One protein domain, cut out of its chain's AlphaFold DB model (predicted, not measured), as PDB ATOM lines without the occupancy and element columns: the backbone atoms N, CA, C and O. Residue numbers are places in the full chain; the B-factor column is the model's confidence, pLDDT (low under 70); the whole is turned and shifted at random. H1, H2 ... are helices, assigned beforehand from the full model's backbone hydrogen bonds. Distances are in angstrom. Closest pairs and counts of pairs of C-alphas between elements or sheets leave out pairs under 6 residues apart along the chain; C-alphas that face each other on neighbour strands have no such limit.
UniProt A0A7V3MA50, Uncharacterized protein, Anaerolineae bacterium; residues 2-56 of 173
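AT A GLANCE: This is residues 2 to 56 of the 173 residues of an uncharacterized protein of Anaerolineae bacterium (UniProt A0A7V3MA50). Three helices make a small body with a long arm: H1 and the longer H3 are side by side and run the same way, and the short H2 stands steeply to both near the end where H3 begins. The link of residues 19 to 23 folds back from the end of H1 to the start of H2, and residues 49 to 56, with the last part of H3, stick out and lengthen the whole. The printed part has 55 residues, with three named helices in the order H1, H2, H3 and no named strand; its class is all helix. It is only just compact, close to loose, with a radius of gyration of the C-alphas of 12.1 A. The C-alphas span 43 by 19 by 15 A.

IN THESE COORDINATES: The printed part begins at Ala 2, before the first helix. H1 holds residues 7 to 18, beginning at C-alpha 7 at (157.002, 133.905, 119.343), and is 16.9 A from first to last C-alpha. H2 holds residues 24 to 32, with C-alpha 24 at (149.410, 146.760, 120.982), and measures 12.8 A. H3, residues 34 to 52, is the longest helix at 26.6 A and ends at C-alpha 52 at (128.850, 129.788, 117.719).

HOW THE PARTS SIT: H1 touches H2 with residues 10 to 14 alone; their closest C-alphas, those of Ala 10 and Leu 26, are 6.1 A apart. These two helices stand at a steep tilt of 57 degrees and run opposite ways. H1 also touches H3, where the closest C-alphas, those of Met 14 and Trp 40, are 6.7 A apart. Here the tilt is shallow, 24 degrees, and the two run the same way. H2 and H3 touch only at the corner by their link, H3 with residues 36 to 37 alone. Their closest C-alphas, those of Leu 30 and Leu 37, are 5.1 A apart, and they run opposite ways at a steep tilt of 59 degrees. In H1, H2 and H3 every pair of backbone O i and N i+4 is within hydrogen-bond range.

THE WHOLE: The C-alphas of Ala 2 and Leu 56, the two farthest apart, are 43.5 A from each other, and the outline is a rod. Residues 49 to 56 stand free, of which 49 to 52 belong to H3; without them the body of 47 residues spans 29 by 20 by 15 A. The printed part has no cut. The links H1 to H2 and H2 to H3 are tight, with 5 residues and 1 residue between the helices. The mean pLDDT of the printed part is 91.1, and residues 2 to 3 are under 70.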
ATOM      1  N   ALA A   2     160.714 146.614 114.762       49.94
ATOM      2  CA  ALA A   2     160.151 145.267 114.862       49.94
ATOM      3  C   ALA A   2     159.917 144.890 116.335       49.94
ATOM      4  O   ALA A   2     160.701 145.289 117.197       49.94
ATOM      5  N   ALA A   3     158.819 144.181 116.594       57.19
ATOM      6  CA  ALA A   3     158.282 143.879 117.917       57.19
ATOM      7  C   ALA A   3     159.274 143.135 118.835       57.19
ATOM      8  O   ALA A   3     159.977 142.223 118.407       57.19
ATOM      9  N   LEU A   4     159.289 143.541 120.110       73.44
ATOM     10  CA  LEU A   4     160.189 143.093 121.186       73.44
ATOM     11  C   LEU A   4     159.787 141.764 121.850       73.44
ATOM     12  O   LEU A   4     160.529 141.281 122.700       73.44
ATOM     13  N   ILE A   5     158.639 141.187 121.490       91.44
ATOM     14  CA  ILE A   5     158.136 139.948 122.099       91.44
ATOM     15  C   ILE A   5     158.533 138.720 121.277       91.44
ATOM     16  O   ILE A   5     158.547 138.750 120.041       91.44
ATOM     17  N   SER A   6     158.866 137.637 121.975       94.62
ATOM     18  CA  SER A   6     159.203 136.355 121.348       94.62
ATOM     19  C   SER A   6     157.956 135.658 120.779       94.62
ATOM     20  O   SER A   6     156.832 135.977 121.154       94.62
ATOM     21  N   CYS A   7     158.133 134.680 119.880       95.25
ATOM     22  CA  CYS A   7     157.002 133.905 119.343       95.25
ATOM     23  C   CYS A   7     156.262 133.098 120.430       95.25
ATOM     24  O   CYS A   7     155.068 132.852 120.298       95.25
ATOM     25  N   GLU A   8     156.966 132.684 121.487       94.25
ATOM     26  CA  GLU A   8     156.389 131.965 122.631       94.25
ATOM     27  C   GLU A   8     155.525 132.902 123.483       94.25
ATOM     28  O   GLU A   8     154.363 132.615 123.747       94.25
ATOM     29  N   GLU A   9     156.046 134.087 123.793       94.50
ATOM     30  CA  GLU A   9     155.318 135.129 124.525       94.50
ATOM     31  C   GLU A   9     154.114 135.664 123.730       94.50
ATOM     32  O   GLU A   9     153.063 135.976 124.290       94.50
ATOM     33  N   ALA A  10     154.228 135.722 122.399       94.94
ATOM     34  CA  ALA A  10     153.109 136.065 121.534       94.94
ATOM     35  C   ALA A  10     151.960 135.053 121.658       94.94
ATOM     36  O   ALA A  10     150.805 135.464 121.621       94.94
ATOM     37  N   LEU A  11     152.243 133.756 121.839       95.62
ATOM     38  CA  LEU A  11     151.206 132.731 122.004       95.62
ATOM     39  C   LEU A  11     150.420 132.912 123.311       95.62
ATOM     40  O   LEU A  11     149.196 132.800 123.300       95.62
ATOM     41  N   GLU A  12     151.096 133.223 124.417       94.94
ATOM     42  CA  GLU A  12     150.424 133.518 125.690       94.94
ATOM     43  C   GLU A  12     149.503 134.735 125.549       94.94
ATOM     44  O   GLU A  12     148.313 134.659 125.862       94.94
ATOM     45  N   LYS A  13     150.011 135.819 124.947       95.19
ATOM     46  CA  LYS A  13     149.220 137.032 124.691       95.19
ATOM     47  C   LYS A  13     148.059 136.805 123.720       95.19
ATOM     48  O   LYS A  13     147.034 137.468 123.847       95.19
ATOM     49  N   MET A  14     148.182 135.881 122.763       96.00
ATOM     50  CA  MET A  14     147.061 135.467 121.910       96.00
ATOM     51  C   MET A  14     145.934 134.843 122.742       96.00
ATOM     52  O   MET A  14     144.771 135.188 122.550       96.00
ATOM     53  N   LEU A  15     146.250 133.953 123.683       94.44
ATOM     54  CA  LEU A  15     145.228 133.328 124.528       94.44
ATOM     55  C   LEU A  15     144.522 134.357 125.422       94.44
ATOM     56  O   LEU A  15     143.297 134.354 125.486       94.44
ATOM     57  N   GLU A  16     145.267 135.286 126.024       94.56
ATOM     58  CA  GLU A  16     144.690 136.406 126.786       94.56
ATOM     59  C   GLU A  16     143.813 137.314 125.903       94.56
ATOM     60  O   GLU A  16     142.737 137.758 126.308       94.56
ATOM     61  N   ALA A  17     144.232 137.567 124.660       95.31
ATOM     62  CA  ALA A  17     143.471 138.373 123.711       95.31
ATOM     63  C   ALA A  17     142.099 137.764 123.363       95.31
ATOM     64  O   ALA A  17     141.162 138.527 123.118       95.31
ATOM     65  N   LEU A  18     141.954 136.430 123.381       93.31
ATOM     66  CA  LEU A  18     140.655 135.758 123.209       93.31
ATOM     67  C   LEU A  18     139.692 136.024 124.377       93.31
ATOM     68  O   LEU A  18     138.482 135.964 124.193       93.31
ATOM     69  N   GLU A  19     140.200 136.354 125.566       91.00
ATOM     70  CA  GLU A  19     139.386 136.728 126.734       91.00
ATOM     71  C   GLU A  19     139.019 138.228 126.752       91.00
ATOM     72  O   GLU A  19     138.304 138.691 127.644       91.00
ATOM     73  N   GLY A  20     139.468 138.992 125.747       88.75
ATOM     74  CA  GLY A  20     139.130 140.403 125.549       88.75
ATOM     75  C   GLY A  20     140.242 141.403 125.881       88.75
ATOM     76  O   GLY A  20     140.012 142.608 125.774       88.75
ATOM     77  N   SER A  21     141.447 140.957 126.249       87.81
ATOM     78  CA  SER A  21     142.587 141.841 126.545       87.81
ATOM     79  C   SER A  21     143.614 141.873 125.408       87.81
ATOM     80  O   SER A  21     144.682 141.273 125.497       87.81
ATOM     81  N   GLN A  22     143.310 142.598 124.326       88.19
ATOM     82  CA  GLN A  22     144.268 142.821 123.233       88.19
ATOM     83  C   GLN A  22     145.306 143.890 123.599       88.19
ATOM     84  O   GLN A  22     144.959 144.993 124.021       88.19
ATOM     85  N   THR A  23     146.588 143.578 123.391       92.56
ATOM     86  CA  THR A  23     147.715 144.494 123.623       92.56
ATOM     87  C   THR A  23     148.322 144.974 122.296       92.56
ATOM     88  O   THR A  23     148.364 144.211 121.326       92.56
ATOM     89  N   PRO A  24     148.819 146.224 122.213       92.12
ATOM     90  CA  PRO A  24     149.410 146.760 120.982       92.12
ATOM     91  C   PRO A  24     150.672 145.996 120.551       92.12
ATOM     92  O   PRO A  24     150.914 145.821 119.361       92.12
ATOM     93  N   GLU A  25     151.434 145.466 121.509       92.94
ATOM     94  CA  GLU A  25     152.655 144.690 121.250       92.94
ATOM     95  C   GLU A  25     152.374 143.398 120.471       92.94
ATOM     96  O   GLU A  25     153.167 142.999 119.616       92.94
ATOM     97  N   LEU A  26     151.236 142.751 120.754       94.88
ATOM     98  CA  LEU A  26     150.800 141.561 120.034       94.88
ATOM     99  C   LEU A  26     150.468 141.903 118.578       94.88
ATOM    100  O   LEU A  26     150.902 141.195 117.673       94.88
ATOM    101  N   LEU A  27     149.743 142.999 118.340       94.38
ATOM    102  CA  LEU A  27     149.369 143.434 116.990       94.38
ATOM    103  C   LEU A  27     150.603 143.762 116.141       94.38
ATOM    104  O   LEU A  27     150.687 143.328 114.990       94.38
ATOM    105  N   ASP A  28     151.586 144.446 116.728       94.44
ATOM    106  CA  ASP A  28     152.854 144.754 116.061       94.44
ATOM    107  C   ASP A  28     153.638 143.479 115.705       94.44
ATOM    108  O   ASP A  28     154.209 143.379 114.615       94.44
ATOM    109  N   HIS A  29     153.645 142.472 116.588       94.62
ATOM    110  CA  HIS A  29     154.288 141.185 116.310       94.62
ATOM    111  C   HIS A  29     153.559 140.404 115.208       94.62
ATOM    112  O   HIS A  29     154.195 139.881 114.291       94.62
ATOM    113  N   LEU A  30     152.226 140.359 115.251       95.69
ATOM    114  CA  LEU A  30     151.398 139.694 114.241       95.69
ATOM    115  C   LEU A  30     151.540 140.337 112.853       95.69
ATOM    116  O   LEU A  30     151.481 139.629 111.849       95.69
ATOM    117  N   ALA A  31     151.774 141.651 112.785       95.12
ATOM    118  CA  ALA A  31     152.050 142.349 111.530       95.12
ATOM    119  C   ALA A  31     153.421 141.982 110.928       95.12
ATOM    120  O   ALA A  31     153.593 142.056 109.712       95.12
ATOM    121  N   GLY A  32     154.391 141.596 111.764       93.69
ATOM    122  CA  GLY A  32     155.755 141.259 111.347       93.69
ATOM    123  C   GLY A  32     156.046 139.764 111.183       93.69
ATOM    124  O   GLY A  32     157.065 139.417 110.588       93.69
ATOM    125  N   CYS A  33     155.192 138.877 111.704       96.56
ATOM    126  CA  CYS A  33     155.443 137.436 111.772       96.56
ATOM    127  C   CYS A  33     154.290 136.621 111.162       96.56
ATOM    128  O   CYS A  33     153.273 136.356 111.810       96.56
ATOM    129  N   GLU A  34     154.464 136.165 109.916       96.12
ATOM    130  CA  GLU A  34     153.426 135.425 109.178       96.12
ATOM    131  C   GLU A  34     153.018 134.105 109.852       96.12
ATOM    132  O   GLU A  34     151.845 133.725 109.813       96.12
ATOM    133  N   SER A  35     153.952 133.404 110.505       96.50
ATOM    134  CA  SER A  35     153.648 132.147 111.201       96.50
ATOM    135  C   SER A  35     152.736 132.365 112.405       96.50
ATOM    136  O   SER A  35     151.772 131.619 112.587       96.50
ATOM    137  N   CYS A  36     153.008 133.401 113.202       96.88
ATOM    138  CA  CYS A  36     152.184 133.772 114.349       96.88
ATOM    139  C   CYS A  36     150.816 134.295 113.893       96.88
ATOM    140  O   CYS A  36     149.804 133.910 114.470       96.88
ATOM    141  N   LEU A  37     150.752 135.057 112.797       97.06
ATOM    142  CA  LEU A  37     149.485 135.486 112.196       97.06
ATOM    143  C   LEU A  37     148.620 134.305 111.732       97.06
ATOM    144  O   LEU A  37     147.410 134.288 111.958       97.06
ATOM    145  N   ALA A  38     149.226 133.299 111.103       97.31
ATOM    146  CA  ALA A  38     148.509 132.099 110.685       97.31
ATOM    147  C   ALA A  38     147.984 131.291 111.884       97.31
ATOM    148  O   ALA A  38     146.874 130.760 111.819       97.31
ATOM    149  N   GLN A  39     148.756 131.199 112.972       97.25
ATOM    150  CA  GLN A  39     148.310 130.563 114.217       97.25
ATOM    151  C   GLN A  39     147.174 131.345 114.875       97.25
ATOM    152  O   GLN A  39     146.164 130.743 115.238       97.25
ATOM    153  N   TRP A  40     147.294 132.671 114.942       97.44
ATOM    154  CA  TRP A  40     146.267 133.548 115.491       97.44
ATOM    155  C   TRP A  40     144.920 133.360 114.792       97.44
ATOM    156  O   TRP A  40     143.923 133.065 115.443       97.44
ATOM    157  N   ARG A  41     144.904 133.371 113.454       97.06
ATOM    158  CA  ARG A  41     143.678 133.124 112.675       97.06
ATOM    159  C   ARG A  41     143.052 131.754 112.945       97.06
ATOM    160  O   ARG A  41     141.834 131.620 112.881       97.06
ATOM    161  N   ARG A  42     143.859 130.722 113.222       97.31
ATOM    162  CA  ARG A  42     143.340 129.393 113.594       97.31
ATOM    163  C   ARG A  42     142.708 129.418 114.981       97.31
ATOM    164  O   ARG A  42     141.643 128.834 115.150       97.31
ATOM    165  N   LEU A  43     143.346 130.083 115.941       96.38
ATOM    166  CA  LEU A  43     142.810 130.256 117.290       96.38
ATOM    167  C   LEU A  43     141.500 131.048 117.269       96.38
ATOM    168  O   LEU A  43     140.519 130.582 117.838       96.38
ATOM    169  N   GLU A  44     141.444 132.164 116.539       96.31
ATOM    170  CA  GLU A  44     140.211 132.936 116.337       96.31
ATOM    171  C   GLU A  44     139.114 132.094 115.680       96.31
ATOM    172  O   GLU A  44     137.972 132.119 116.129       96.31
ATOM    173  N   ALA A  45     139.442 131.302 114.654       95.94
ATOM    174  CA  ALA A  45     138.464 130.435 113.999       95.94
ATOM    175  C   ALA A  45     137.905 129.362 114.949       95.94
ATOM    176  O   ALA A  45     136.703 129.094 114.934       95.94
ATOM    177  N   VAL A  46     138.753 128.759 115.790       95.38
ATOM    178  CA  VAL A  46     138.316 127.796 116.814       95.38
ATOM    179  C   VAL A  46     137.472 128.488 117.879       95.38
ATOM    180  O   VAL A  46     136.416 127.972 118.239       95.38
ATOM    181  N   HIS A  47     137.895 129.656 118.359       94.25
ATOM    182  CA  HIS A  47     137.156 130.428 119.351       94.25
ATOM    183  C   HIS A  47     135.779 130.847 118.825       94.25
ATOM    184  O   HIS A  47     134.778 130.598 119.489       94.25
ATOM    185  N   ALA A  48     135.700 131.349 117.591       92.44
ATOM    186  CA  ALA A  48     134.441 131.679 116.930       92.44
ATOM    187  C   ALA A  48     133.532 130.450 116.768       92.44
ATOM    188  O   ALA A  48     132.319 130.548 116.938       92.44
ATOM    189  N   LEU A  49     134.100 129.272 116.480       92.19
ATOM    190  CA  LEU A  49     133.335 128.028 116.408       92.19
ATOM    191  C   LEU A  49     132.777 127.624 117.783       92.19
ATOM    192  O   LEU A  49     131.624 127.199 117.870       92.19
ATOM    193  N   LEU A  50     133.554 127.808 118.852       88.62
ATOM    194  CA  LEU A  50     133.112 127.574 120.228       88.62
ATOM    195  C   LEU A  50     132.050 128.587 120.677       88.62
ATOM    196  O   LEU A  50     131.074 128.181 121.299       88.62
ATOM    197  N   GLU A  51     132.184 129.867 120.325       88.31
ATOM    198  CA  GLU A  51     131.159 130.885 120.595       88.31
ATOM    199  C   GLU A  51     129.879 130.659 119.781       88.31
ATOM    200  O   GLU A  51     128.781 130.945 120.258       88.31
ATOM    201  N   SER A  52     130.000 130.120 118.563       86.06
ATOM    202  CA  SER A  52     128.850 129.788 117.719       86.06
ATOM    203  C   SER A  52     128.077 128.562 118.205       86.06
ATOM    204  O   SER A  52     126.940 128.338 117.775       86.06
ATOM    205  N   ALA A  53     128.673 127.757 119.093       83.88
ATOM    206  CA  ALA A  53     127.961 126.660 119.717       83.88
ATOM    207  C   ALA A  53     126.775 127.239 120.506       83.88
ATOM    208  O   ALA A  53     126.944 128.215 121.240       83.88
ATOM    209  N   PRO A  54     125.564 126.668 120.376       78.12
ATOM    210  CA  PRO A  54     124.401 127.182 121.076       78.12
ATOM    211  C   PRO A  54     124.690 127.143 122.572       78.12
ATOM    212  O   PRO A  54     124.785 126.067 123.167       78.12
ATOM    213  N   ALA A  55     124.851 128.326 123.168       73.50
ATOM    214  CA  ALA A  55     125.003 128.457 124.600       73.50
ATOM    215  C   ALA A  55     123.799 127.764 125.236       73.50
ATOM    216  O   ALA A  55     122.655 128.209 125.092       73.50
ATOM    217  N   LEU A  56     124.047 126.628 125.891       76.31
ATOM    218  CA  LEU A  56     123.037 125.954 126.688       76.31
ATOM    219  C   LEU A  56     122.666 126.937 127.790       76.31
ATOM    220  O   LEU A  56     123.385 127.083 128.778       76.31
TER     221      LEU A  56